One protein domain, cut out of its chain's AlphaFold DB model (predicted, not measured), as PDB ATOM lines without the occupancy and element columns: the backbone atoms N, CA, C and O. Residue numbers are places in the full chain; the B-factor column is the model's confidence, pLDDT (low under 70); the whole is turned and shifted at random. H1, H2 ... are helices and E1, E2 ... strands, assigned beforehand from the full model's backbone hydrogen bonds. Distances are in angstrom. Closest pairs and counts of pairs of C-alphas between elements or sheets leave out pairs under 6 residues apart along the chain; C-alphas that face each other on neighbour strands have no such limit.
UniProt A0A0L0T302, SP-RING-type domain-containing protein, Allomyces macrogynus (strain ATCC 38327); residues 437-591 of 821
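What this domain is: This is residues 437 to 591 of the 821 residues of the protein "SP-RING-type domain-containing protein" of Allomyces macrogynus (strain ATCC 38327) (UniProt A0A0L0T302). Two strongly twisted sheets lie face to face as a sandwich, their strands crossed: E3, E8, E6, E7 in one and E2, E9, E4 in the other. The edge strands E2 and E3 come together on one side, and on the other the long stretch 536 to 564 follows E7 and pairs with E4 at residues 553 to 554; H1 and E5 sit together at one end of the smaller sheet, with E1 outside. The printed part has 155 residues with one named helix and nine named strands, in the order E1 E2 E3 E4 H1 E5 E6 E7 E8 E9. Both sheets are antiparallel throughout and the class is mostly strand, though only 70 residues are in named elements. The whole is compact, with a radius of gyration of the C-alphas of 15.1 A and spans of 45 by 36 by 28 A.

How they stand to each other: E1, residues 441 to 443, pairs with no named strand. E2, residues 456 to 467, bends by 90 degrees at residue 459 and is the antiparallel neighbour of E9, residues 580 to 589, with N 465 and O 582 2.8 A apart. E3, residues 475 to 482, is antiparallel to E8, residues 565 to 572, with N 479 and O 568 at 2.8 A. The closest C-alphas of E2 and E3, those of Ala 463 and Val 481, are 5.3 A apart. E4, residues 490 to 498, is antiparallel to E9, with N 495 and O 583 at 2.8 A. H1, residues 499 to 504, is on the sheet E2 E9 E4 at a height over the sheet of 6.6 A; it lies over E4 and stands up from the sheet at 61 degrees. Every O i to N i+4 pair of H1 is within hydrogen-bond range. The closest C-alphas of H1 and E5, residues 512 to 517, are those of Gly 501 and Ala 516, 4.6 A apart. E6, residues 523 to 527, and E7, residues 533 to 535, form a hairpin, with N 534 and O 526 at 2.8 A. E6 is also antiparallel to E8, with N 569 and O 527 at 2.8 A. The two sheets of the sandwich have best planes 14 degrees apart and strands at 55 degrees.

Where its parts are: E1 begins at C-alpha 441, (88.880, 105.262, 134.511). E2 is 24.9 A long, E3 22.4 A, E4 25.5 A, E5 15.0 A, E8 22.2 A and E9 25.2 A. E9 ends at C-alpha 589, (110.540, 129.056, 126.196).

The domain as a whole: The C-alphas farthest apart, those of Asp 510 and Ser 530, are 48.3 A apart. The printed part has no cut. The links E1 to E2 and E7 to E8 are long. In this model, pLDDT is under 70 at residues 468 to 473, 541 to 549 and 574 to 578.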
ATOM      1  N   ALA A 437      94.894 103.509 130.745       87.75
ATOM      2  CA  ALA A 437      93.960 102.834 131.640       87.75
ATOM      3  C   ALA A 437      94.423 102.981 133.101       87.75
ATOM      4  O   ALA A 437      95.590 102.743 133.417       87.75
ATOM      5  N   THR A 438      93.507 103.351 133.996       87.94
ATOM      6  CA  THR A 438      93.747 103.493 135.443       87.94
ATOM      7  C   THR A 438      92.704 102.699 136.240       87.94
ATOM      8  O   THR A 438      91.671 102.314 135.691       87.94
ATOM      9  N   GLY A 439      92.919 102.492 137.546       84.44
ATOM     10  CA  GLY A 439      91.951 101.804 138.424       84.44
ATOM     11  C   GLY A 439      90.638 102.570 138.675       84.44
ATOM     12  O   GLY A 439      89.771 102.101 139.410       84.44
ATOM     13  N   TRP A 440      90.498 103.759 138.091       88.62
ATOM     14  CA  TRP A 440      89.402 104.705 138.310       88.62
ATOM     15  C   TRP A 440      88.951 105.384 136.997       88.62
ATOM     16  O   TRP A 440      88.206 106.360 137.023       88.62
ATOM     17  N   GLY A 441      89.356 104.848 135.837       89.19
ATOM     18  CA  GLY A 441      88.880 105.262 134.511       89.19
ATOM     19  C   GLY A 441      89.975 105.354 133.444       89.19
ATOM     20  O   GLY A 441      91.142 105.049 133.694       89.19
ATOM     21  N   THR A 442      89.602 105.814 132.251       92.12
ATOM     22  CA  THR A 442      90.543 106.130 131.164       92.12
ATOM     23  C   THR A 442      90.980 107.597 131.241       92.12
ATOM     24  O   THR A 442      90.185 108.473 131.596       92.12
ATOM     25  N   LEU A 443      92.244 107.854 130.904       93.19
ATOM     26  CA  LEU A 443      92.878 109.172 130.860       93.19
ATOM     27  C   LEU A 443      93.561 109.370 129.501       93.19
ATOM     28  O   LEU A 443      94.447 108.596 129.134       93.19
ATOM     29  N   HIS A 444      93.174 110.397 128.748       92.12
ATOM     30  CA  HIS A 444      93.832 110.740 127.486       92.12
ATOM     31  C   HIS A 444      94.984 111.729 127.720       92.12
ATOM     32  O   HIS A 444      94.928 112.590 128.593       92.12
ATOM     33  N   TRP A 445      96.049 111.628 126.921       91.00
ATOM     34  CA  TRP A 445      97.278 112.413 127.110       91.00
ATOM     35  C   TRP A 445      97.087 113.929 126.976       91.00
ATOM     36  O   TRP A 445      97.810 114.696 127.606       91.00
ATOM     37  N   ASN A 446      96.105 114.359 126.182       90.12
ATOM     38  CA  ASN A 446      95.709 115.757 126.010       90.12
ATOM     39  C   ASN A 446      94.817 116.295 127.146       90.12
ATOM     40  O   ASN A 446      94.573 117.493 127.185       90.12
ATOM     41  N   GLU A 447      94.330 115.436 128.046       91.94
ATOM     42  CA  GLU A 447      93.581 115.838 129.247       91.94
ATOM     43  C   GLU A 447      94.503 116.063 130.458       91.94
ATOM     44  O   GLU A 447      94.047 116.507 131.509       91.94
ATOM     45  N   ILE A 448      95.794 115.724 130.346       93.19
ATOM     46  CA  ILE A 448      96.765 115.912 131.425       93.19
ATOM     47  C   ILE A 448      97.229 117.370 131.403       93.19
ATOM     48  O   ILE A 448      98.038 117.760 130.556       93.19
ATOM     49  N   HIS A 449      96.750 118.177 132.348       92.88
ATOM     50  CA  HIS A 449      97.234 119.543 132.540       92.88
ATOM     51  C   HIS A 449      98.501 119.505 133.403       92.88
ATOM     52  O   HIS A 449      98.449 119.203 134.593       92.88
ATOM     53  N   TRP A 450      99.663 119.773 132.810       92.25
ATOM     54  CA  TRP A 450     100.963 119.652 133.480       92.25
ATOM     55  C   TRP A 450     101.306 120.922 134.269       92.25
ATOM     56  O   TRP A 450     101.285 122.014 133.705       92.25
ATOM     57  N   HIS A 451     101.686 120.799 135.547       90.62
ATOM     58  CA  HIS A 451     102.176 121.937 136.333       90.62
ATOM     59  C   HIS A 451     103.630 122.239 135.955       90.62
ATOM     60  O   HIS A 451     104.587 121.787 136.593       90.62
ATOM     61  N   ILE A 452     103.783 122.993 134.874       87.50
ATOM     62  CA  ILE A 452     105.059 123.494 134.378       87.50
ATOM     63  C   ILE A 452     105.190 124.966 134.783       87.50
ATOM     64  O   ILE A 452     104.201 125.678 134.940       87.50
ATOM     65  N   GLN A 453     106.425 125.429 134.973       84.00
ATOM     66  CA  GLN A 453     106.707 126.840 135.235       84.00
ATOM     67  C   GLN A 453     106.180 127.726 134.092       84.00
ATOM     68  O   GLN A 453     106.333 127.344 132.930       84.00
ATOM     69  N   PRO A 454     105.685 128.945 134.376       89.12
ATOM     70  CA  PRO A 454     105.141 129.856 133.365       89.12
ATOM     71  C   PRO A 454     106.142 130.282 132.275       89.12
ATOM     72  O   PRO A 454     105.747 130.883 131.287       89.12
ATOM     73  N   PHE A 455     107.429 129.951 132.412       90.88
ATOM     74  CA  PHE A 455     108.463 130.179 131.397       90.88
ATOM     75  C   PHE A 455     108.475 129.143 130.259       90.88
ATOM     76  O   PHE A 455     109.354 129.213 129.399       90.88
ATOM     77  N   PHE A 456     107.546 128.179 130.235       90.69
ATOM     78  CA  PHE A 456     107.434 127.181 129.167       90.69
ATOM     79  C   PHE A 456     105.977 126.968 128.740       90.69
ATOM     80  O   PHE A 456     105.131 126.576 129.540       90.69
ATOM     81  N   GLU A 457     105.706 127.147 127.451       90.62
ATOM     82  CA  GLU A 457     104.409 126.887 126.819       90.62
ATOM     83  C   GLU A 457     104.460 125.545 126.073       90.62
ATOM     84  O   GLU A 457     105.312 125.355 125.204       90.62
ATOM     85  N   VAL A 458     103.571 124.597 126.393       90.81
ATOM     86  CA  VAL A 458     103.515 123.286 125.715       90.81
ATOM     87  C   VAL A 458     102.868 123.436 124.340       90.81
ATOM     88  O   VAL A 458     101.667 123.655 124.238       90.81
ATOM     89  N   GLN A 459     103.657 123.261 123.278       90.69
ATOM     90  CA  GLN A 459     103.164 123.303 121.899       90.69
ATOM     91  C   GLN A 459     102.530 121.971 121.477       90.69
ATOM     92  O   GLN A 459     101.497 121.955 120.814       90.69
ATOM     93  N   LYS A 460     103.165 120.842 121.824       88.44
ATOM     94  CA  LYS A 460     102.680 119.485 121.511       88.44
ATOM     95  C   LYS A 460     103.346 118.422 122.382       88.44
ATOM     96  O   LYS A 460     104.534 118.521 122.685       88.44
ATOM     97  N   LEU A 461     102.610 117.362 122.710       90.62
ATOM     98  CA  LEU A 461     103.201 116.097 123.157       90.62
ATOM     99  C   LEU A 461     103.663 115.306 121.923       90.62
ATOM    100  O   LEU A 461     102.943 115.250 120.928       90.62
ATOM    101  N   VAL A 462     104.858 114.712 121.975       89.38
ATOM    102  CA  VAL A 462     105.446 113.931 120.863       89.38
ATOM    103  C   VAL A 462     105.677 112.461 121.204       89.38
ATOM    104  O   VAL A 462     105.740 111.630 120.301       89.38
ATOM    105  N   ALA A 463     105.774 112.130 122.492       89.06
ATOM    106  CA  ALA A 463     105.830 110.759 122.989       89.06
ATOM    107  C   ALA A 463     105.302 110.680 124.426       89.06
ATOM    108  O   ALA A 463     105.246 111.688 125.133       89.06
ATOM    109  N   GLY A 464     104.979 109.473 124.882       88.81
ATOM    110  CA  GLY A 464     104.630 109.227 126.273       88.81
ATOM    111  C   GLY A 464     104.531 107.742 126.599       88.81
ATOM    112  O   GLY A 464     104.165 106.942 125.743       88.81
ATOM    113  N   VAL A 465     104.878 107.378 127.832       88.00
ATOM    114  CA  VAL A 465     104.772 106.022 128.387       88.00
ATOM    115  C   VAL A 465     104.182 106.113 129.795       88.00
ATOM    116  O   VAL A 465     104.652 106.892 130.625       88.00
ATOM    117  N   ALA A 466     103.153 105.317 130.075       87.00
ATOM    118  CA  ALA A 466     102.644 105.113 131.429       87.00
ATOM    119  C   ALA A 466     103.309 103.872 132.036       87.00
ATOM    120  O   ALA A 466     103.362 102.821 131.397       87.00
ATOM    121  N   LEU A 467     103.821 103.994 133.260       79.44
ATOM    122  CA  LEU A 467     104.549 102.937 133.955       79.44
ATOM    123  C   LEU A 467     103.744 102.475 135.172       79.44
ATOM    124  O   LEU A 467     103.591 103.188 136.165       79.44
ATOM    125  N   ALA A 468     103.193 101.269 135.041       65.69
ATOM    126  CA  ALA A 468     102.333 100.633 136.028       65.69
ATOM    127  C   ALA A 468     103.130  99.845 137.084       65.69
ATOM    128  O   ALA A 468     104.253  99.400 136.844       65.69
ATOM    129  N   GLY A 469     102.491  99.617 138.233       61.69
ATOM    130  CA  GLY A 469     103.029  98.815 139.332       61.69
ATOM    131  C   GLY A 469     103.958  99.578 140.279       61.69
ATOM    132  O   GLY A 469     104.425 100.679 139.991       61.69
ATOM    133  N   VAL A 470     104.217  98.975 141.441       57.88
ATOM    134  CA  VAL A 470     105.111  99.552 142.448       57.88
ATOM    135  C   VAL A 470     106.562  99.279 142.070       57.88
ATOM    136  O   VAL A 470     107.041  98.148 142.175       57.88
ATOM    137  N   GLN A 471     107.277 100.321 141.659       60.97
ATOM    138  CA  GLN A 471     108.710 100.225 141.405       60.97
ATOM    139  C   GLN A 471     109.470 100.365 142.730       60.97
ATOM    140  O   GLN A 471     109.363 101.380 143.413       60.97
ATOM    141  N   TRP A 472     110.232  99.328 143.088       61.66
ATOM    142  CA  TRP A 472     111.130  99.288 144.258       61.66
ATOM    143  C   TRP A 472     112.620  99.313 143.874       61.66
ATOM    144  O   TRP A 472     113.488  99.376 144.741       61.66
ATOM    145  N   TYR A 473     112.921  99.271 142.574       69.50
ATOM    146  CA  TYR A 473     114.268  99.206 142.005       69.50
ATOM    147  C   TYR A 473     114.425 100.251 140.890       69.50
ATOM    148  O   TYR A 473     113.411 100.693 140.350       69.50
ATOM    149  N   PRO A 474     115.657 100.656 140.522       77.25
ATOM    150  CA  PRO A 474     115.882 101.550 139.387       77.25
ATOM    151  C   PRO A 474     115.372 100.921 138.088       77.25
ATOM    152  O   PRO A 474     115.714  99.778 137.782       77.25
ATOM    153  N   VAL A 475     114.593 101.669 137.306       82.38
ATOM    154  CA  VAL A 475     114.009 101.183 136.048       82.38
ATOM    155  C   VAL A 475     114.597 101.940 134.864       82.38
ATOM    156  O   VAL A 475     114.640 103.171 134.843       82.38
ATOM    157  N   SER A 476     115.047 101.171 133.873       86.31
ATOM    158  CA  SER A 476     115.384 101.643 132.532       86.31
ATOM    159  C   SER A 476     114.220 101.303 131.611       86.31
ATOM    160  O   SER A 476     113.871 100.131 131.481       86.31
ATOM    161  N   PHE A 477     113.652 102.300 130.944       86.81
ATOM    162  CA  PHE A 477     112.568 102.129 129.975       86.81
ATOM    163  C   PHE A 477     112.836 102.965 128.723       86.81
ATOM    164  O   PHE A 477     113.711 103.830 128.718       86.81
ATOM    165  N   GLU A 478     112.112 102.683 127.644       89.06
ATOM    166  CA  GLU A 478     112.355 103.280 126.334       89.06
ATOM    167  C   GLU A 478     111.116 104.007 125.815       89.06
ATOM    168  O   GLU A 478     109.999 103.492 125.870       89.06
ATOM    169  N   VAL A 479     111.327 105.233 125.338       89.56
ATOM    170  CA  VAL A 479     110.289 106.143 124.853       89.56
ATOM    171  C   VAL A 479     110.571 106.449 123.377       89.56
ATOM    172  O   VAL A 479     111.566 107.120 123.085       89.56
ATOM    173  N   PRO A 480     109.743 105.971 122.428       87.62
ATOM    174  CA  PRO A 480     109.906 106.289 121.013       87.62
ATOM    175  C   PRO A 480     109.467 107.737 120.757       87.62
ATOM    176  O   PRO A 480     108.300 108.082 120.925       87.62
ATOM    177  N   VAL A 481     110.412 108.589 120.368       87.81
ATOM    178  CA  VAL A 481     110.225 110.023 120.128       87.81
ATOM    179  C   VAL A 481     110.234 110.311 118.634       87.81
ATOM    180  O   VAL A 481     111.145 109.886 117.919       87.81
ATOM    181  N   PHE A 482     109.239 111.078 118.180       84.25
ATOM    182  CA  PHE A 482     109.179 111.600 116.819       84.25
ATOM    183  C   PHE A 482     109.247 113.130 116.806       84.25
ATOM    184  O   PHE A 482     108.303 113.806 117.222       84.25
ATOM    185  N   VAL A 483     110.366 113.681 116.330       81.25
ATOM    186  CA  VAL A 483     110.585 115.130 116.201       81.25
ATOM    187  C   VAL A 483     111.241 115.417 114.854       81.25
ATOM    188  O   VAL A 483     112.450 115.307 114.690       81.25
ATOM    189  N   SER A 484     110.427 115.822 113.884       75.38
ATOM    190  CA  SER A 484     110.875 116.451 112.642       75.38
ATOM    191  C   SER A 484     110.749 117.972 112.757       75.38
ATOM    192  O   SER A 484     109.683 118.440 113.158       75.38
ATOM    193  N   GLN A 485     111.787 118.712 112.349       73.50
ATOM    194  CA  GLN A 485     111.801 120.184 112.235       73.50
ATOM    195  C   GLN A 485     111.379 120.907 113.533       73.50
ATOM    196  O   GLN A 485     110.223 121.276 113.725       73.50
ATOM    197  N   LEU A 486     112.342 121.097 114.439       81.88
ATOM    198  CA  LEU A 486     112.171 121.873 115.669       81.88
ATOM    199  C   LEU A 486     112.467 123.360 115.409       81.88
ATOM    200  O   LEU A 486     113.525 123.685 114.866       81.88
ATOM    201  N   ASP A 487     111.573 124.255 115.830       83.69
ATOM    202  CA  ASP A 487     111.798 125.703 115.747       83.69
ATOM    203  C   ASP A 487     112.980 126.151 116.634       83.69
ATOM    204  O   ASP A 487     113.137 125.629 117.742       83.69
ATOM    205  N   PRO A 488     113.769 127.178 116.250       83.38
ATOM    206  CA  PRO A 488     114.923 127.641 117.037       83.38
ATOM    207  C   PRO A 488     114.604 128.045 118.489       83.38
ATOM    208  O   PRO A 488     115.459 127.923 119.373       83.38
ATOM    209  N   ASN A 489     113.371 128.492 118.745       85.50
ATOM    210  CA  ASN A 489     112.883 128.916 120.065       85.50
ATOM    211  C   ASN A 489     112.177 127.793 120.851       85.50
ATOM    212  O   ASN A 489     111.812 127.993 122.014       85.50
ATOM    213  N   SER A 490     112.003 126.618 120.243       91.25
ATOM    214  CA  SER A 490     111.381 125.457 120.873       91.25
ATOM    215  C   SER A 490     112.427 124.481 121.410       91.25
ATOM    216  O   SER A 490     113.544 124.373 120.902       91.25
ATOM    217  N   ARG A 491     112.086 123.770 122.480       92.25
ATOM    218  CA  ARG A 491     112.923 122.758 123.137       92.25
ATOM    219  C   ARG A 491     112.127 121.479 123.317       92.25
ATOM    220  O   ARG A 491     110.910 121.523 123.492       92.25
ATOM    221  N   VAL A 492     112.813 120.344 123.288       93.19
ATOM    222  CA  VAL A 492     112.220 119.051 123.623       93.19
ATOM    223  C   VAL A 492     112.516 118.771 125.089       93.19
ATOM    224  O   VAL A 492     113.675 118.660 125.487       93.19
ATOM    225  N   VAL A 493     111.469 118.674 125.901       93.50
ATOM    226  CA  VAL A 493     111.567 118.431 127.342       93.50
ATOM    227  C   VAL A 493     110.886 117.124 127.718       93.50
ATOM    228  O   VAL A 493     109.867 116.738 127.147       93.50
ATOM    229  N   LEU A 494     111.444 116.458 128.719       92.94
ATOM    230  CA  LEU A 494     110.868 115.287 129.355       92.94
ATOM    231  C   LEU A 494     110.144 115.731 130.637       92.94
ATOM    232  O   LEU A 494     110.711 116.424 131.489       92.94
ATOM    233  N   LEU A 495     108.874 115.344 130.740       92.25
ATOM    234  CA  LEU A 495     107.965 115.594 131.852       92.25
ATOM    235  C   LEU A 495     107.615 114.262 132.527       92.25
ATOM    236  O   LEU A 495     107.372 113.263 131.852       92.25
ATOM    237  N   THR A 496     107.536 114.245 133.851       90.00
ATOM    238  CA  THR A 496     107.101 113.077 134.634       90.00
ATOM    239  C   THR A 496     106.142 113.509 135.720       90.00
ATOM    240  O   THR A 496     106.315 114.587 136.270       90.00
ATOM    241  N   THR A 497     105.150 112.691 136.054       89.62
ATOM    242  CA  THR A 497     104.226 112.950 137.171       89.62
ATOM    243  C   THR A 497     103.643 111.642 137.709       89.62
ATOM    244  O   THR A 497     103.659 110.620 137.021       89.62
ATOM    245  N   HIS A 498     103.100 111.654 138.925       88.31
ATOM    246  CA  HIS A 498     102.311 110.536 139.443       88.31
ATOM    247  C   HIS A 498     101.042 110.336 138.602       88.31
ATOM    248  O   HIS A 498     100.359 111.304 138.270       88.31
ATOM    249  N   LEU A 499     100.659 109.086 138.323       89.88
ATOM    250  CA  LEU A 499      99.438 108.778 137.559       89.88
ATOM    251  C   LEU A 499      98.170 109.330 138.236       89.88
ATOM    252  O   LEU A 499      97.256 109.795 137.558       89.88
ATOM    253  N   ASN A 500      98.151 109.337 139.572       90.50
ATOM    254  CA  ASN A 500      97.095 109.973 140.357       90.50
ATOM    255  C   ASN A 500      97.049 111.496 140.132       90.50
ATOM    256  O   ASN A 500      95.977 112.029 139.865       90.50
ATOM    257  N   GLY A 501      98.196 112.187 140.131       91.50
ATOM    258  CA  GLY A 501      98.271 113.618 139.796       91.50
ATOM    259  C   GLY A 501      97.830 113.917 138.359       91.50
ATOM    260  O   GLY A 501      97.055 114.844 138.131       91.50
ATOM    261  N   ALA A 502      98.238 113.080 137.399       93.19
ATOM    262  CA  ALA A 502      97.809 113.182 136.004       93.19
ATOM    263  C   ALA A 502      96.281 113.082 135.855       93.19
ATOM    264  O   ALA A 502      95.676 113.923 135.194       93.19
ATOM    265  N   PHE A 503      95.644 112.102 136.505       93.69
ATOM    266  CA  PHE A 503      94.186 111.939 136.462       93.69
ATOM    267  C   PHE A 503      93.447 113.075 137.186       93.69
ATOM    268  O   PHE A 503      92.415 113.543 136.701       93.69
ATOM    269  N   LEU A 504      93.978 113.534 138.327       93.56
ATOM    270  CA  LEU A 504      93.408 114.635 139.107       93.56
ATOM    271  C   LEU A 504      93.459 115.980 138.376       93.56
ATOM    272  O   LEU A 504      92.563 116.790 138.578       93.56
ATOM    273  N   SER A 505      94.423 116.199 137.476       94.06
ATOM    274  CA  SER A 505      94.548 117.457 136.716       94.06
ATOM    275  C   SER A 505      93.345 117.809 135.820       94.06
ATOM    276  O   SER A 505      93.230 118.932 135.335       94.06
ATOM    277  N   ARG A 506      92.404 116.875 135.635       93.00
ATOM    278  CA  ARG A 506      91.113 117.104 134.961       93.00
ATOM    279  C   ARG A 506      90.051 117.759 135.856       93.00
ATOM    280  O   ARG A 506      88.979 118.102 135.364       93.00
ATOM    281  N   TYR A 507      90.317 117.897 137.154       92.50
ATOM    282  CA  TYR A 507      89.375 118.375 138.164       92.50
ATOM    283  C   TYR A 507      89.775 119.750 138.715       92.50
ATOM    284  O   TYR A 507      90.928 120.184 138.626       92.50
ATOM    285  N   ALA A 508      88.800 120.429 139.318       90.88
ATOM    286  CA  ALA A 508      89.010 121.672 140.046       90.88
ATOM    287  C   ALA A 508      88.969 121.434 141.562       90.88
ATOM    288  O   ALA A 508      88.183 120.616 142.040       90.88
ATOM    289  N   ILE A 509      89.782 122.178 142.310       86.94
ATOM    290  CA  ILE A 509      89.834 122.173 143.779       86.94
ATOM    291  C   ILE A 509      89.554 123.605 144.234       86.94
ATOM    292  O   ILE A 509      90.131 124.544 143.686       86.94
ATOM    293  N   ASP A 510      88.606 123.793 145.154       84.25
ATOM    294  CA  ASP A 510      88.058 125.109 145.529       84.25
ATOM    295  C   ASP A 510      87.642 125.966 144.304       84.25
ATOM    296  O   ASP A 510      87.809 127.185 144.270       84.25
ATOM    297  N   GLY A 511      87.150 125.313 143.242       84.06
ATOM    298  CA  GLY A 511      86.779 125.950 141.970       84.06
ATOM    299  C   GLY A 511      87.950 126.348 141.055       84.06
ATOM    300  O   GLY A 511      87.706 126.843 139.956       84.06
ATOM    301  N   ARG A 512      89.208 126.112 141.452       86.19
ATOM    302  CA  ARG A 512      90.416 126.405 140.656       86.19
ATOM    303  C   ARG A 512      90.890 125.163 139.889       86.19
ATOM    304  O   ARG A 512      90.947 124.091 140.493       86.19
ATOM    305  N   PRO A 513      91.280 125.262 138.603       89.31
ATOM    306  CA  PRO A 513      91.836 124.128 137.866       89.31
ATOM    307  C   PRO A 513      93.196 123.717 138.449       89.31
ATOM    308  O   PRO A 513      94.123 124.528 138.542       89.31
ATOM    309  N   CYS A 514      93.327 122.448 138.835       89.94
ATOM    310  CA  CYS A 514      94.588 121.911 139.334       89.94
ATOM    311  C   CYS A 514      95.392 121.237 138.209       89.94
ATOM    312  O   CYS A 514      94.844 120.743 137.228       89.94
ATOM    313  N   HIS A 515      96.712 121.246 138.343       92.25
ATOM    314  CA  HIS A 515      97.665 120.760 137.354       92.25
ATOM    315  C   HIS A 515      98.552 119.685 137.997       92.25
ATOM    316  O   HIS A 515      98.967 119.820 139.149       92.25
ATOM    317  N   ALA A 516      98.869 118.621 137.263       92.69
ATOM    318  CA  ALA A 516      99.681 117.501 137.731       92.69
ATOM    319  C   ALA A 516     101.110 117.963 138.055       92.69
ATOM    320  O   ALA A 516     101.813 118.458 137.166       92.69
ATOM    321  N   ARG A 517     101.565 117.804 139.307       90.06
ATOM    322  CA  ARG A 517     102.919 118.229 139.700       90.06
ATOM    323  C   ARG A 517     103.960 117.381 138.989       90.06
ATOM    324  O   ARG A 517     103.892 116.150 139.010       90.06
ATOM    325  N   ILE A 518     104.912 118.049 138.343       89.62
ATOM    326  CA  ILE A 518     106.017 117.365 137.681       89.62
ATOM    327  C   ILE A 518     107.037 116.869 138.711       89.62
ATOM    328  O   ILE A 518     107.267 117.528 139.718       89.62
ATOM    329  N   GLU A 519     107.660 115.718 138.462       85.38
ATOM    330  CA  GLU A 519     108.660 115.129 139.359       85.38
ATOM    331  C   GLU A 519     109.810 114.473 138.580       85.38
ATOM    332  O   GLU A 519     110.004 113.252 138.546       85.38
ATOM    333  N   THR A 520     110.575 115.313 137.886       88.06
ATOM    334  CA  THR A 520     111.728 114.905 137.068       88.06
ATOM    335  C   THR A 520     112.977 114.612 137.894       88.06
ATOM    336  O   THR A 520     113.942 114.072 137.358       88.06
ATOM    337  N   ARG A 521     112.990 114.924 139.199       87.38
ATOM    338  CA  ARG A 521     114.151 114.727 140.090       87.38
ATOM    339  C   ARG A 521     114.412 113.237 140.360       87.38
ATOM    340  O   ARG A 521     115.502 112.879 140.793       87.38
ATOM    341  N   SER A 522     113.436 112.386 140.035       84.12
ATOM    342  CA  SER A 522     113.512 110.921 139.990       84.12
ATOM    343  C   SER A 522     114.365 110.363 138.836       84.12
ATOM    344  O   SER A 522     114.862 109.240 138.932       84.12
ATOM    345  N   ILE A 523     114.558 111.118 137.745       88.88
ATOM    346  CA  ILE A 523     115.328 110.682 136.570       88.88
ATOM    347  C   ILE A 523     116.819 110.879 136.833       88.88
ATOM    348  O   ILE A 523     117.249 112.009 137.064       88.88
ATOM    349  N   GLU A 524     117.613 109.811 136.731       90.00
ATOM    350  CA  GLU A 524     119.079 109.873 136.800       90.00
ATOM    351  C   GLU A 524     119.651 110.402 135.477       90.00
ATOM    352  O   GLU A 524     120.471 111.324 135.456       90.00
ATOM    353  N   TYR A 525     119.217 109.832 134.347       92.75
ATOM    354  CA  TYR A 525     119.671 110.237 133.018       92.75
ATOM    355  C   TYR A 525     118.713 109.835 131.895       92.75
ATOM    356  O   TYR A 525     117.873 108.947 132.035       92.75
ATOM    357  N   VAL A 526     118.934 110.462 130.741       94.19
ATOM    358  CA  VAL A 526     118.362 110.092 129.443       94.19
ATOM    359  C   VAL A 526     119.507 109.828 128.464       94.19
ATOM    360  O   VAL A 526     120.532 110.513 128.518       94.19
ATOM    361  N   ALA A 527     119.366 108.836 127.589       93.81
ATOM    362  CA  ALA A 527     120.329 108.518 126.535       93.81
ATOM    363  C   ALA A 527     119.635 108.036 125.252       93.81
ATOM    364  O   ALA A 527     118.508 107.548 125.306       93.81
ATOM    365  N   ILE A 528     120.330 108.117 124.116       92.38
ATOM    366  CA  ILE A 528     119.938 107.459 122.858       92.38
ATOM    367  C   ILE A 528     120.927 106.336 122.486       92.38
ATOM    368  O   ILE A 528     122.090 106.390 122.897       92.38
ATOM    369  N   PRO A 529     120.516 105.321 121.694       86.31
ATOM    370  CA  PRO A 529     121.369 104.192 121.306       86.31
ATOM    371  C   PRO A 529     122.694 104.538 120.604       86.31
ATOM    372  O   PRO A 529     123.598 103.710 120.606       86.31
ATOM    373  N   SER A 530     122.850 105.745 120.044       82.81
ATOM    374  CA  SER A 530     124.128 106.226 119.485       82.81
ATOM    375  C   SER A 530     125.198 106.543 120.547       82.81
ATOM    376  O   SER A 530     126.335 106.847 120.198       82.81
ATOM    377  N   GLY A 531     124.853 106.476 121.839       83.12
ATOM    378  CA  GLY A 531     125.762 106.690 122.971       83.12
ATOM    379  C   GLY A 531     125.686 108.085 123.603       83.12
ATOM    380  O   GLY A 531     126.262 108.302 124.670       83.12
ATOM    381  N   GLN A 532     124.949 109.022 123.001       88.69
ATOM    382  CA  GLN A 532     124.733 110.356 123.563       88.69
ATOM    383  C   GLN A 532     123.830 110.274 124.807       88.69
ATOM    384  O   GLN A 532     122.756 109.674 124.773       88.69
ATOM    385  N   ARG A 533     124.289 110.849 125.929       92.31
ATOM    386  CA  ARG A 533     123.664 110.748 127.261       92.31
ATOM    387  C   ARG A 533     123.702 112.088 127.991       92.31
ATOM    388  O   ARG A 533     124.747 112.730 128.052       92.31
ATOM    389  N   ARG A 534     122.597 112.447 128.647       92.50
ATOM    390  CA  ARG A 534     122.477 113.597 129.554       92.50
ATOM    391  C   ARG A 534     122.043 113.124 130.932       92.50
ATOM    392  O   ARG A 534     120.944 112.602 131.109       92.50
ATOM    393  N   VAL A 535     122.932 113.300 131.905       91.75
ATOM    394  CA  VAL A 535     122.627 113.122 133.330       91.75
ATOM    395  C   VAL A 535     121.799 114.316 133.796       91.75
ATOM    396  O   VAL A 535     122.078 115.450 133.408       91.75
ATOM    397  N   ASN A 536     120.786 114.072 134.619       90.69
ATOM    398  CA  ASN A 536     119.954 115.122 135.191       90.69
ATOM    399  C   ASN A 536     120.715 115.856 136.317       90.69
ATOM    400  O   ASN A 536     121.018 115.245 137.343       90.69
ATOM    401  N   PRO A 537     121.005 117.168 136.196       86.75
ATOM    402  CA  PRO A 537     121.716 117.913 137.237       86.75
ATOM    403  C   PRO A 537     120.866 118.169 138.495       86.75
ATOM    404  O   PRO A 537     121.412 118.583 139.514       86.75
ATOM    405  N   ARG A 538     119.544 117.945 138.431       85.75
ATOM    406  CA  ARG A 538     118.588 118.086 139.545       85.75
ATOM    407  C   ARG A 538     118.108 116.733 140.099       85.75
ATOM    408  O   ARG A 538     117.133 116.695 140.844       85.75
ATOM    409  N   PHE A 539     118.784 115.641 139.738       85.44
ATOM    410  CA  PHE A 539     118.536 114.302 140.274       85.44
ATOM    411  C   PHE A 539     118.702 114.258 141.802       85.44
ATOM    412  O   PHE A 539     119.648 114.841 142.342       85.44
ATOM    413  N   LYS A 540     117.809 113.545 142.496       79.94
ATOM    414  CA  LYS A 540     117.897 113.280 143.938       79.94
ATOM    415  C   LYS A 540     117.762 111.776 144.200       79.94
ATOM    416  O   LYS A 540     116.755 111.181 143.835       79.94
ATOM    417  N   ASP A 541     118.728 111.193 144.922       68.88
ATOM    418  CA  ASP A 541     118.693 109.782 145.367       68.88
ATOM    419  C   ASP A 541     117.471 109.457 146.256       68.88
ATOM    420  O   ASP A 541     117.081 108.301 146.410       68.88
ATOM    421  N   PHE A 542     116.884 110.486 146.873       68.94
ATOM    422  CA  PHE A 542     115.671 110.426 147.679       68.94
ATOM    423  C   PHE A 542     114.859 111.706 147.447       68.94
ATOM    424  O   PHE A 542     115.400 112.809 147.562       68.94
ATOM    425  N   LEU A 543     113.573 111.571 147.124       69.44
ATOM    426  CA  LEU A 543     112.688 112.715 146.917       69.44
ATOM    427  C   LEU A 543     112.220 113.282 148.259       69.44
ATOM    428  O   LEU A 543     111.640 112.579 149.083       69.44
ATOM    429  N   ASP A 544     112.452 114.576 148.462       67.69
ATOM    430  CA  ASP A 544     111.833 115.340 149.542       67.69
ATOM    431  C   ASP A 544     110.408 115.781 149.167       67.69
ATOM    432  O   ASP A 544     110.061 115.894 147.987       67.69
ATOM    433  N   LEU A 545     109.602 116.081 150.194       63.25
ATOM    434  CA  LEU A 545     108.225 116.597 150.110       63.25
ATOM    435  C   LEU A 545     108.185 118.062 149.613       63.25
ATOM    436  O   LEU A 545     107.553 118.935 150.204       63.25
ATOM    437  N   SER A 546     108.950 118.378 148.572       64.62
ATOM    438  CA  SER A 546     108.976 119.684 147.904       64.62
ATOM    439  C   SER A 546     109.103 119.521 146.378       64.62
ATOM    440  O   SER A 546     110.113 119.921 145.782       64.62
ATOM    441  N   PRO A 547     108.104 118.889 145.718       63.00
ATOM    442  CA  PRO A 547     108.075 118.722 144.260       63.00
ATOM    443  C   PRO A 547     107.983 120.057 143.490       63.00
ATOM    444  O   PRO A 547     108.202 120.091 142.287       63.00
ATOM    445  N   ASP A 548     107.739 121.179 144.177       63.94
ATOM    446  CA  ASP A 548     107.849 122.565 143.677       63.94
ATOM    447  C   ASP A 548     109.186 122.872 142.976       63.94
ATOM    448  O   ASP A 548     109.223 123.637 142.015       63.94
ATOM    449  N   GLN A 549     110.275 122.220 143.394       68.81
ATOM    450  CA  GLN A 549     111.611 122.410 142.817       68.81
ATOM    451  C   GLN A 549     111.842 121.655 141.490       68.81
ATOM    452  O   GLN A 549     112.911 121.783 140.876       68.81
ATOM    453  N   ALA A 550     110.900 120.815 141.053       75.31
ATOM    454  CA  ALA A 550     111.025 120.073 139.805       75.31
ATOM    455  C   ALA A 550     110.891 120.994 138.577       75.31
ATOM    456  O   ALA A 550     110.226 122.027 138.597       75.31
ATOM    457  N   HIS A 551     111.569 120.626 137.492       80.38
ATOM    458  CA  HIS A 551     111.594 121.370 136.228       80.38
ATOM    459  C   HIS A 551     111.414 120.392 135.064       80.38
ATOM    460  O   HIS A 551     111.866 119.252 135.191       80.38
ATOM    461  N   PRO A 552     110.884 120.807 133.904       89.38
ATOM    462  CA  PRO A 552     111.022 120.019 132.683       89.38
ATOM    463  C   PRO A 552     112.500 119.688 132.429       89.38
ATOM    464  O   PRO A 552     113.358 120.575 132.483       89.38
ATOM    465  N   MET A 553     112.822 118.416 132.185       91.00
ATOM    466  CA  MET A 553     114.194 118.024 131.862       91.00
ATOM    467  C   MET A 553     114.420 118.265 130.371       91.00
ATOM    468  O   MET A 553     113.935 117.496 129.547       91.00
ATOM    469  N   ASP A 554     115.141 119.328 130.015       91.94
ATOM    470  CA  ASP A 554     115.530 119.581 128.624       91.94
ATOM    471  C   ASP A 554     116.396 118.423 128.104       91.94
ATOM    472  O   ASP A 554     117.446 118.125 128.680       91.94
ATOM    473  N   VAL A 555     115.928 117.772 127.039       93.06
ATOM    474  CA  VAL A 555     116.581 116.666 126.325       93.06
ATOM    475  C   VAL A 555     116.890 117.029 124.868       93.06
ATOM    476  O   VAL A 555     117.331 116.163 124.116       93.06
ATOM    477  N   THR A 556     116.716 118.295 124.467       92.06
ATOM    478  CA  THR A 556     117.008 118.784 123.105       92.06
ATOM    479  C   THR A 556     118.438 118.426 122.695       92.06
ATOM    480  O   THR A 556     118.643 117.841 121.639       92.06
ATOM    481  N   ASP A 557     119.406 118.661 123.589       90.25
ATOM    482  CA  ASP A 557     120.835 118.364 123.392       90.25
ATOM    483  C   ASP A 557     121.169 116.858 123.287       90.25
ATOM    484  O   ASP A 557     122.340 116.502 123.162       90.25
ATOM    485  N   VAL A 558     120.189 115.958 123.438       91.25
ATOM    486  CA  VAL A 558     120.369 114.491 123.377       91.25
ATOM    487  C   VAL A 558     119.869 113.917 122.056       91.25
ATOM    488  O   VAL A 558     120.292 112.830 121.683       91.25
ATOM    489  N   LEU A 559     118.977 114.625 121.364       89.38
ATOM    490  CA  LEU A 559     118.346 114.165 120.133       89.38
ATOM    491  C   LEU A 559     119.198 114.552 118.919       89.38
ATOM    492  O   LEU A 559     119.575 115.710 118.761       89.38
ATOM    493  N   ASP A 560     119.442 113.598 118.023       84.56
ATOM    494  CA  ASP A 560     120.027 113.879 116.710       84.56
ATOM    495  C   ASP A 560     119.000 114.635 115.839       84.56
ATOM    496  O   ASP A 560     117.948 114.069 115.529       84.56
ATOM    497  N   PRO A 561     119.254 115.888 115.412       79.62
ATOM    498  CA  PRO A 561     118.304 116.654 114.600       79.62
ATOM    499  C   PRO A 561     118.078 116.061 113.197       79.62
ATOM    500  O   PRO A 561     117.121 116.446 112.526       79.62
ATOM    501  N   ASN A 562     118.929 115.131 112.751       80.31
ATOM    502  CA  ASN A 562     118.823 114.460 111.454       80.31
ATOM    503  C   ASN A 562     117.978 113.173 111.518       80.31
ATOM    504  O   ASN A 562     117.534 112.681 110.481       80.31
ATOM    505  N   ALA A 563     117.741 112.627 112.716       82.25
ATOM    506  CA  ALA A 563     116.999 111.388 112.929       82.25
ATOM    507  C   ALA A 563     115.579 111.691 113.451       82.25
ATOM    508  O   ALA A 563     115.387 111.853 114.657       82.25
ATOM    509  N   PRO A 564     114.542 111.750 112.590       77.94
ATOM    510  CA  PRO A 564     113.207 112.155 113.027       77.94
ATOM    511  C   PRO A 564     112.531 111.119 113.937       77.94
ATOM    512  O   PRO A 564     111.688 111.501 114.740       77.94
ATOM    513  N   ASN A 565     112.901 109.833 113.837       85.50
ATOM    514  CA  ASN A 565     112.510 108.765 114.763       85.50
ATOM    515  C   ASN A 565     113.710 108.384 115.639       85.50
ATOM    516  O   ASN A 565     114.729 107.939 115.110       85.50
ATOM    517  N   GLN A 566     113.576 108.498 116.959       88.38
ATOM    518  CA  GLN A 566     114.604 108.117 117.935       88.38
ATOM    519  C   GLN A 566     113.985 107.384 119.129       88.38
ATOM    520  O   GLN A 566     112.789 107.488 119.384       88.38
ATOM    521  N   ILE A 567     114.802 106.650 119.884       90.31
ATOM    522  CA  ILE A 567     114.382 105.985 121.123       90.31
ATOM    523  C   ILE A 567     115.153 106.616 122.280       90.31
ATOM    524  O   ILE A 567     116.361 106.421 122.393       90.31
ATOM    525  N   LEU A 568     114.460 107.361 123.145       91.69
ATOM    526  CA  LEU A 568     115.031 107.827 124.406       91.69
ATOM    527  C   LEU A 568     114.979 106.684 125.422       91.69
ATOM    528  O   LEU A 568     113.901 106.319 125.890       91.69
ATOM    529  N   ARG A 569     116.139 106.147 125.806       92.50
ATOM    530  CA  ARG A 569     116.263 105.313 127.003       92.50
ATOM    531  C   ARG A 569     116.357 106.222 128.224       92.50
ATOM    532  O   ARG A 569     117.274 107.035 128.336       92.50
ATOM    533  N   VAL A 570     115.413 106.072 129.141       91.38
ATOM    534  CA  VAL A 570     115.295 106.863 130.368       91.38
ATOM    535  C   VAL A 570     115.591 105.959 131.558       91.38
ATOM    536  O   VAL A 570     115.007 104.884 131.680       91.38
ATOM    537  N   GLN A 571     116.487 106.400 132.441       89.06
ATOM    538  CA  GLN A 571     116.750 105.750 133.722       89.06
ATOM    539  C   GLN A 571     116.133 106.581 134.845       89.06
ATOM    540  O   GLN A 571     116.543 107.721 135.075       89.06
ATOM    541  N   ALA A 572     115.197 105.987 135.578       85.19
ATOM    542  CA  ALA A 572     114.632 106.562 136.792       85.19
ATOM    543  C   ALA A 572     114.999 105.726 138.026       85.19
ATOM    544  O   ALA A 572     115.149 104.501 137.949       85.19
ATOM    545  N   LEU A 573     115.118 106.395 139.172       75.81
ATOM    546  CA  LEU A 573     115.011 105.745 140.473       75.81
ATOM    547  C   LEU A 573     113.540 105.465 140.814       75.81
ATOM    548  O   LEU A 573     112.649 106.193 140.367       75.81
ATOM    549  N   PRO A 574     113.275 104.438 141.640       61.28
ATOM    550  CA  PRO A 574     111.933 104.150 142.114       61.28
ATOM    551  C   PRO A 574     111.433 105.304 142.987       61.28
ATOM    552  O   PRO A 574     111.974 105.561 144.062       61.28
ATOM    553  N   THR A 575     110.359 105.963 142.555       58.00
ATOM    554  CA  THR A 575     109.537 106.746 143.484       58.00
ATOM    555  C   THR A 575     108.647 105.748 144.232       58.00
ATOM    556  O   THR A 575     107.829 105.084 143.590       58.00
ATOM    557  N   PRO A 576     108.832 105.550 145.549       51.81
ATOM    558  CA  PRO A 576     108.289 104.383 146.236       51.81
ATOM    559  C   PRO A 576     106.758 104.399 146.262       51.81
ATOM    560  O   PRO A 576     106.149 105.365 146.710       51.81
ATOM    561  N   GLY A 577     106.141 103.296 145.831       56.91
ATOM    562  CA  GLY A 577     104.708 103.016 146.004       56.91
ATOM    563  C   GLY A 577     103.788 103.315 144.812       56.91
ATOM    564  O   GLY A 577     102.721 102.715 144.743       56.91
ATOM    565  N   TRP A 578     104.152 104.210 143.883       67.81
ATOM    566  CA  TRP A 578     103.156 104.871 143.018       67.81
ATOM    567  C   TRP A 578     103.448 104.735 141.510       67.81
ATOM    568  O   TRP A 578     104.576 105.003 141.093       67.81
ATOM    569  N   PRO A 579     102.446 104.394 140.671       78.25
ATOM    570  CA  PRO A 579     102.592 104.416 139.216       78.25
ATOM    571  C   PRO A 579     102.755 105.851 138.699       78.25
ATOM    572  O   PRO A 579     102.197 106.802 139.261       78.25
ATOM    573  N   PHE A 580     103.495 106.013 137.602       83.25
ATOM    574  CA  PHE A 580     103.836 107.323 137.047       83.25
ATOM    575  C   PHE A 580     103.696 107.388 135.526       83.25
ATOM    576  O   PHE A 580     103.718 106.384 134.815       83.25
ATOM    577  N   VAL A 581     103.516 108.610 135.036       88.81
ATOM    578  CA  VAL A 581     103.345 108.949 133.625       88.81
ATOM    579  C   VAL A 581     104.554 109.751 133.183       88.81
ATOM    580  O   VAL A 581     104.957 110.700 133.855       88.81
ATOM    581  N   VAL A 582     105.122 109.367 132.045       90.19
ATOM    582  CA  VAL A 582     106.273 110.013 131.416       90.19
ATOM    583  C   VAL A 582     105.819 110.553 130.070       90.19
ATOM    584  O   VAL A 582     105.287 109.795 129.266       90.19
ATOM    585  N   ALA A 583     106.036 111.836 129.805       91.94
ATOM    586  CA  ALA A 583     105.754 112.465 128.522       91.94
ATOM    587  C   ALA A 583     107.003 113.155 127.970       91.94
ATOM    588  O   ALA A 583     107.847 113.648 128.718       91.94
ATOM    589  N   VAL A 584     107.100 113.223 126.648       92.75
ATOM    590  CA  VAL A 584     108.064 114.067 125.942       92.75
ATOM    591  C   VAL A 584     107.266 115.118 125.191       92.75
ATOM    592  O   VAL A 584     106.382 114.790 124.395       92.75
ATOM    593  N   ALA A 585     107.558 116.381 125.473       92.75
ATOM    594  CA  ALA A 585     106.842 117.536 124.961       92.75
ATOM    595  C   ALA A 585     107.786 118.451 124.183       92.75
ATOM    596  O   ALA A 585     108.942 118.634 124.563       92.75
ATOM    597  N   VAL A 586     107.276 119.070 123.121       92.50
ATOM    598  CA  VAL A 586     107.891 120.267 122.548       92.50
ATOM    599  C   VAL A 586     107.296 121.473 123.264       92.50
ATOM    600  O   VAL A 586     106.074 121.651 123.277       92.50
ATOM    601  N   VAL A 587     108.162 122.283 123.868       93.62
ATOM    602  CA  VAL A 587     107.803 123.519 124.569       93.62
ATOM    603  C   VAL A 587     108.473 124.722 123.920       93.62
ATOM    604  O   VAL A 587     109.622 124.637 123.493       93.62
ATOM    605  N   ARG A 588     107.791 125.864 123.906       93.00
ATOM    606  CA  ARG A 588     108.391 127.171 123.620       93.00
ATOM    607  C   ARG A 588     108.858 127.788 124.937       93.00
ATOM    608  O   ARG A 588     108.083 127.811 125.893       93.00
ATOM    609  N   LYS A 589     110.101 128.280 125.019       90.50
ATOM    610  CA  LYS A 589     110.540 129.056 126.196       90.50
ATOM    611  C   LYS A 589     109.986 130.481 126.096       90.50
ATOM    612  O   LYS A 589     110.124 131.102 125.046       90.50
ATOM    613  N   LEU A 590     109.408 130.988 127.184       92.06
ATOM    614  CA  LEU A 590     108.972 132.380 127.315       92.06
ATOM    615  C   LEU A 590     110.048 133.229 128.008       92.06
ATOM    616  O   LEU A 590     110.761 132.767 128.909       92.06
ATOM    617  N   SER A 591     110.149 134.487 127.593       93.94
ATOM    618  CA  SER A 591     110.868 135.546 128.310       93.94
ATOM    619  C   SER A 591     110.126 135.972 129.584       93.94
ATOM    620  O   SER A 591     108.946 135.668 129.766       93.94
TER     621      SER A 591